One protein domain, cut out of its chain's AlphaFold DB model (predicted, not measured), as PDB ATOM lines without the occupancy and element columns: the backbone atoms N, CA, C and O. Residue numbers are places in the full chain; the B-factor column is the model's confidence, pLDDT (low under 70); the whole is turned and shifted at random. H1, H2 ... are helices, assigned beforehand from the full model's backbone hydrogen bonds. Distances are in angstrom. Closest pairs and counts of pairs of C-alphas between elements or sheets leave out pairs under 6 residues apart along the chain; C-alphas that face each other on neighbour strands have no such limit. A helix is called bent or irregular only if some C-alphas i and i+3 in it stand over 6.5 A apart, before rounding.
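This is residues 116 to 162 of the 398 residues of an uncharacterized protein of Photorhabdus australis subsp. thailandensis (UniProt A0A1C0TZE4). Two helices lie side by side as a helical hairpin, H1 running one way and the longer H2 folding back beside it, while a stretch with no named element, residues 116 to 128, crosses the open end of the hairpin where H1 begins and H2 ends. The printed part has 47 residues, with two named helices in the order H1, H2 and no named strand. The class is all helix, with 28 of the 47 printed residues in the helices. The whole is compact, with a radius of gyration of the C-alphas of 10.6 A, and its C-alphas span 28 by 23 by 14 A.

After residues 116 to 128 come H1, residues 129 to 139, and then H2, residues 145 to 161. H1 and H2 form a helical hairpin and touch, with 8 pairs of C-alphas within 8 A. Their closest C-alphas, those of Ile 139 and Ser 145, are 5.4 A apart. The two helices run opposite ways at a shallow tilt of 12 degrees, and their centres are 10.5 A apart. In H1 and H2 every backbone O i to N i+4 pair is within hydrogen-bond range.

The printed part begins at Lys 116, with its C-alpha at (11.960, -22.662, -42.048). H1 has 11 residues, from Gln 129, with its C-alpha at (20.007, -36.654, -46.275), to Ile 139, and measures 15.2 A from first to last C-alpha. H2 has 17 residues, from Ser 145 to Ile 161, with C-alpha 161 at (15.213, -35.716, -34.303), and measures 23.9 A from first to last C-alpha. Neither helix is bent.

The two C-alphas farthest apart, those of Ser 143 and Asn 162, are 30.3 A apart. The first and last printed C-alphas, those of Lys 116 and Asn 162, are 13.8 A apart. The link from H1 to H2, with 5 residues between them, is tight. The C-alphas of residues 116 to 128 lie 9 to 13 A from the mean of the C-alphas. The printed part has no cut. The mean pLDDT of the printed part is 95.7, and no printed residue is under 70.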
ATOM      1  N   LYS A 116      13.185 -23.418 -41.735       96.75
ATOM      2  CA  LYS A 116      11.960 -22.662 -42.048       96.75
ATOM      3  C   LYS A 116      12.083 -21.176 -41.711       96.75
ATOM      4  O   LYS A 116      11.327 -20.363 -42.243       96.75
ATOM      5  N   ASP A 117      13.011 -20.834 -40.825       94.94
ATOM      6  CA  ASP A 117      13.163 -19.508 -40.245       94.94
ATOM      7  C   ASP A 117      14.639 -19.091 -40.124       94.94
ATOM      8  O   ASP A 117      15.555 -19.912 -40.204       94.94
ATOM      9  N   GLN A 118      14.865 -17.787 -39.946       89.25
ATOM     10  CA  GLN A 118      16.208 -17.199 -39.865       89.25
ATOM     11  C   GLN A 118      16.915 -17.464 -38.531       89.25
ATOM     12  O   GLN A 118      18.140 -17.372 -38.480       89.25
ATOM     13  N   ASP A 119      16.160 -17.789 -37.481       91.88
ATOM     14  CA  ASP A 119      16.678 -18.100 -36.147       91.88
ATOM     15  C   ASP A 119      17.037 -19.593 -36.007       91.88
ATOM     16  O   ASP A 119      17.455 -20.039 -34.936       91.88
ATOM     17  N   HIS A 120      16.909 -20.358 -37.101       94.88
ATOM     18  CA  HIS A 120      17.201 -21.789 -37.206       94.88
ATOM     19  C   HIS A 120      16.461 -22.613 -36.152       94.88
ATOM     20  O   HIS A 120      17.038 -23.517 -35.549       94.88
ATOM     21  N   THR A 121      15.186 -22.297 -35.904       92.50
ATOM     22  CA  THR A 121      14.387 -22.979 -34.872       92.50
ATOM     23  C   THR A 121      13.728 -24.265 -35.362       92.50
ATOM     24  O   THR A 121      13.515 -25.180 -34.564       92.50
ATOM     25  N   GLU A 122      13.440 -24.366 -36.661       94.19
ATOM     26  CA  GLU A 122      12.810 -25.540 -37.267       94.19
ATOM     27  C   GLU A 122      13.443 -25.899 -38.621       94.19
ATOM     28  O   GLU A 122      13.710 -25.032 -39.454       94.19
ATOM     29  N   ILE A 123      13.647 -27.197 -38.872       96.50
ATOM     30  CA  ILE A 123      14.123 -27.720 -40.163       96.50
ATOM     31  C   ILE A 123      12.993 -27.706 -41.210       96.50
ATOM     32  O   ILE A 123      11.836 -27.996 -40.899       96.50
ATOM     33  N   ALA A 124      13.310 -27.395 -42.464       96.69
ATOM     34  CA  ALA A 124      12.352 -27.399 -43.565       96.69
ATOM     35  C   ALA A 124      11.871 -28.822 -43.921       96.69
ATOM     36  O   ALA A 124      12.623 -29.795 -43.863       96.69
ATOM     37  N   ASP A 125      10.599 -28.946 -44.321       91.75
ATOM     38  CA  ASP A 125       9.923 -30.247 -44.494       91.75
ATOM     39  C   ASP A 125      10.488 -31.092 -45.650       91.75
ATOM     40  O   ASP A 125      10.306 -32.308 -45.686       91.75
ATOM     41  N   ASN A 126      11.141 -30.452 -46.620       92.38
ATOM     42  CA  ASN A 126      11.657 -31.072 -47.841       92.38
ATOM     43  C   ASN A 126      13.160 -31.387 -47.792       92.38
ATOM     44  O   ASN A 126      13.696 -31.840 -48.804       92.38
ATOM     45  N   VAL A 127      13.830 -31.146 -46.659       96.62
ATOM     46  CA  VAL A 127      15.253 -31.469 -46.493       96.62
ATOM     47  C   VAL A 127      15.458 -32.975 -46.614       96.62
ATOM     48  O   VAL A 127      14.688 -33.778 -46.086       96.62
ATOM     49  N   THR A 128      16.525 -33.372 -47.305       96.00
ATOM     50  CA  THR A 128      16.896 -34.781 -47.478       96.00
ATOM     51  C   THR A 128      18.319 -35.040 -46.998       96.00
ATOM     52  O   THR A 128      19.162 -34.146 -47.019       96.00
ATOM     53  N   GLN A 129      18.631 -36.290 -46.640       95.88
ATOM     54  CA  GLN A 129      20.007 -36.654 -46.275       95.88
ATOM     55  C   GLN A 129      20.994 -36.436 -47.431       95.88
ATOM     56  O   GLN A 129      22.121 -36.036 -47.183       95.88
ATOM     57  N   SER A 130      20.569 -36.631 -48.686       96.25
ATOM     58  CA  SER A 130      21.427 -36.362 -49.850       96.25
ATOM     59  C   SER A 130      21.828 -34.890 -49.927       96.25
ATOM     60  O   SER A 130      22.972 -34.583 -50.232       96.25
ATOM     61  N   GLU A 131      20.899 -33.979 -49.634       97.38
ATOM     62  CA  GLU A 131      21.188 -32.545 -49.607       97.38
ATOM     63  C   GLU A 131      22.141 -32.179 -48.461       97.38
ATOM     64  O   GLU A 131      23.064 -31.389 -48.664       97.38
ATOM     65  N   LEU A 132      21.953 -32.781 -47.281       97.81
ATOM     66  CA  LEU A 132      22.858 -32.614 -46.142       97.81
ATOM     67  C   LEU A 132      24.272 -33.114 -46.472       97.81
ATOM     68  O   LEU A 132      25.241 -32.402 -46.215       97.81
ATOM     69  N   ASP A 133      24.398 -34.289 -47.085       97.25
ATOM     70  CA  ASP A 133      25.689 -34.855 -47.485       97.25
ATOM     71  C   ASP A 133      26.397 -33.953 -48.518       97.25
ATOM     72  O   ASP A 133      27.573 -33.620 -48.346       97.25
ATOM     73  N   ASP A 134      25.665 -33.463 -49.528       97.81
ATOM     74  CA  ASP A 134      26.187 -32.535 -50.543       97.81
ATOM     75  C   ASP A 134      26.664 -31.204 -49.931       97.81
ATOM     76  O   ASP A 134      27.663 -30.623 -50.370       97.81
ATOM     77  N   ILE A 135      25.939 -30.677 -48.939       98.00
ATOM     78  CA  ILE A 135      26.327 -29.457 -48.216       98.00
ATOM     79  C   ILE A 135      27.560 -29.723 -47.350       98.00
ATOM     80  O   ILE A 135      28.497 -28.928 -47.380       98.00
ATOM     81  N   PHE A 136      27.599 -30.838 -46.619       97.62
ATOM     82  CA  PHE A 136      28.743 -31.204 -45.785       97.62
ATOM     83  C   PHE A 136      30.035 -31.319 -46.599       97.62
ATOM     84  O   PHE A 136      31.085 -30.831 -46.175       97.62
ATOM     85  N   ASP A 137      29.960 -31.918 -47.788       96.94
ATOM     86  CA  ASP A 137      31.094 -31.998 -48.705       96.94
ATOM     87  C   ASP A 137      31.506 -30.622 -49.242       96.94
ATOM     88  O   ASP A 137      32.701 -30.325 -49.296       96.94
ATOM     89  N   ALA A 138      30.549 -29.746 -49.562       97.31
ATOM     90  CA  ALA A 138      30.832 -28.379 -50.001       97.31
ATOM     91  C   ALA A 138      31.533 -27.537 -48.914       97.31
ATOM     92  O   ALA A 138      32.490 -26.816 -49.199       97.31
ATOM     93  N   ILE A 139      31.136 -27.673 -47.645       97.44
ATOM     94  CA  ILE A 139      31.722 -26.901 -46.534       97.44
ATOM     95  C   ILE A 139      33.232 -27.135 -46.388       97.44
ATOM     96  O   ILE A 139      33.957 -26.225 -45.985       97.44
ATOM     97  N   LYS A 140      33.748 -28.306 -46.786       93.81
ATOM     98  CA  LYS A 140      35.192 -28.619 -46.758       93.81
ATOM     99  C   LYS A 140      36.037 -27.683 -47.630       93.81
ATOM    100  O   LYS A 140      37.251 -27.624 -47.448       93.81
ATOM    101  N   HIS A 141      35.411 -26.992 -48.579       93.69
ATOM    102  CA  HIS A 141      36.056 -26.065 -49.504       93.69
ATOM    103  C   HIS A 141      35.760 -24.590 -49.193       93.69
ATOM    104  O   HIS A 141      36.309 -23.717 -49.862       93.69
ATOM    105  N   ALA A 142      34.910 -24.311 -48.201       95.00
ATOM    106  CA  ALA A 142      34.522 -22.956 -47.830       95.00
ATOM    107  C   ALA A 142      35.622 -22.249 -47.028       95.00
ATOM    108  O   ALA A 142      36.353 -22.884 -46.263       95.00
ATOM    109  N   SER A 143      35.717 -20.924 -47.154       91.56
ATOM    110  CA  SER A 143      36.692 -20.150 -46.371       91.56
ATOM    111  C   SER A 143      36.261 -19.954 -44.910       91.56
ATOM    112  O   SER A 143      37.108 -19.834 -44.029       91.56
ATOM    113  N   ASP A 144      34.952 -20.010 -44.650       89.19
ATOM    114  CA  ASP A 144      34.323 -19.897 -43.326       89.19
ATOM    115  C   ASP A 144      33.715 -21.237 -42.863       89.19
ATOM    116  O   ASP A 144      32.569 -21.338 -42.411       89.19
ATOM    117  N   SER A 145      34.483 -22.316 -43.033       94.75
ATOM    118  CA  SER A 145      34.000 -23.681 -42.815       94.75
ATOM    119  C   SER A 145      33.546 -23.942 -41.375       94.75
ATOM    120  O   SER A 145      32.595 -24.681 -41.166       94.75
ATOM    121  N   GLU A 146      34.193 -23.349 -40.369       94.50
ATOM    122  CA  GLU A 146      33.883 -23.593 -38.949       94.50
ATOM    123  C   GLU A 146      32.477 -23.101 -38.565       94.50
ATOM    124  O   GLU A 146      31.688 -23.842 -37.963       94.50
ATOM    125  N   ARG A 147      32.121 -21.875 -38.974       94.12
ATOM    126  CA  ARG A 147      30.780 -21.329 -38.743       94.12
ATOM    127  C   ARG A 147      29.727 -22.126 -39.509       94.12
ATOM    128  O   ARG A 147      28.679 -22.451 -38.954       94.12
ATOM    129  N   MET A 148      30.017 -22.478 -40.762       97.31
ATOM    130  CA  MET A 148      29.120 -23.278 -41.600       97.31
ATOM    131  C   MET A 148      28.891 -24.689 -41.051       97.31
ATOM    132  O   MET A 148      27.752 -25.148 -41.030       97.31
ATOM    133  N   LEU A 149      29.937 -25.356 -40.553       97.19
ATOM    134  CA  LEU A 149      29.830 -26.671 -39.916       97.19
ATOM    135  C   LEU A 149      28.925 -26.626 -38.685       97.19
ATOM    136  O   LEU A 149      28.131 -27.541 -38.484       97.19
ATOM    137  N   SER A 150      29.003 -25.563 -37.885       95.81
ATOM    138  CA  SER A 150      28.156 -25.414 -36.695       95.81
ATOM    139  C   SER A 150      26.666 -25.387 -37.060       95.81
ATOM    140  O   SER A 150      25.870 -26.109 -36.462       95.81
ATOM    141  N   VAL A 151      26.298 -24.620 -38.093       97.38
ATOM    142  CA  VAL A 151      24.918 -24.567 -38.612       97.38
ATOM    143  C   VAL A 151      24.514 -25.890 -39.264       97.38
ATOM    144  O   VAL A 151      23.404 -26.374 -39.056       97.38
ATOM    145  N   PHE A 152      25.424 -26.521 -40.007       98.06
ATOM    146  CA  PHE A 152      25.190 -27.837 -40.593       98.06
ATOM    147  C   PHE A 152      24.879 -28.902 -39.532       98.06
ATOM    148  O   PHE A 152      23.923 -29.662 -39.685       98.06
ATOM    149  N   HIS A 153      25.665 -28.971 -38.452       97.44
ATOM    150  CA  HIS A 153      25.446 -29.954 -37.392       97.44
ATOM    151  C   HIS A 153      24.095 -29.748 -36.702       97.44
ATOM    152  O   HIS A 153      23.424 -30.742 -36.430       97.44
ATOM    153  N   LEU A 154      23.668 -28.495 -36.509       96.69
ATOM    154  CA  LEU A 154      22.329 -28.171 -36.013       96.69
ATOM    155  C   LEU A 154      21.234 -28.696 -36.957       96.69
ATOM    156  O   LEU A 154      20.312 -29.377 -36.512       96.69
ATOM    157  N   ALA A 155      21.358 -28.451 -38.266       97.88
ATOM    158  CA  ALA A 155      20.402 -28.949 -39.257       97.88
ATOM    159  C   ALA A 155      20.341 -30.487 -39.279       97.88
ATOM    160  O   ALA A 155      19.259 -31.075 -39.263       97.88
ATOM    161  N   GLN A 156      21.499 -31.154 -39.279       98.19
ATOM    162  CA  GLN A 156      21.589 -32.614 -39.276       98.19
ATOM    163  C   GLN A 156      20.976 -33.216 -38.003       98.19
ATOM    164  O   GLN A 156      20.278 -34.226 -38.088       98.19
ATOM    165  N   GLU A 157      21.203 -32.602 -36.840       97.50
ATOM    166  CA  GLU A 157      20.592 -33.005 -35.572       97.50
ATOM    167  C   GLU A 157      19.064 -32.884 -35.622       97.50
ATOM    168  O   GLU A 157      18.372 -33.869 -35.371       97.50
ATOM    169  N   MET A 158      18.533 -31.723 -36.026       96.81
ATOM    170  CA  MET A 158      17.086 -31.493 -36.150       96.81
ATOM    171  C   MET A 158      16.423 -32.454 -37.136       96.81
ATOM    172  O   MET A 158      15.363 -33.016 -36.859       96.81
ATOM    173  N   PHE A 159      17.069 -32.698 -38.275       97.19
ATOM    174  CA  PHE A 159      16.603 -33.663 -39.262       97.19
ATOM    175  C   PHE A 159      16.519 -35.086 -38.681       97.19
ATOM    176  O   PHE A 159      15.534 -35.791 -38.907       97.19
ATOM    177  N   LEU A 160      17.504 -35.501 -37.877       97.44
ATOM    178  CA  LEU A 160      17.504 -36.812 -37.220       97.44
ATOM    179  C   LEU A 160      16.477 -36.887 -36.081       97.44
ATOM    180  O   LEU A 160      15.814 -37.915 -35.946       97.44
ATOM    181  N   ILE A 161      16.284 -35.815 -35.308       96.12
ATOM    182  CA  ILE A 161      15.213 -35.716 -34.303       96.12
ATOM    183  C   ILE A 161      13.842 -35.910 -34.964       96.12
ATOM    184  O   ILE A 161      13.028 -36.680 -34.460       96.12
ATOM    185  N   ASN A 162      13.613 -35.320 -36.141       93.94
ATOM    186  CA  ASN A 162      12.349 -35.429 -36.880       93.94
ATOM    187  C   ASN A 162      12.011 -36.841 -37.390       93.94
ATOM    188  O   ASN A 162      10.880 -37.085 -37.823       93.94
TER     189      ASN A 162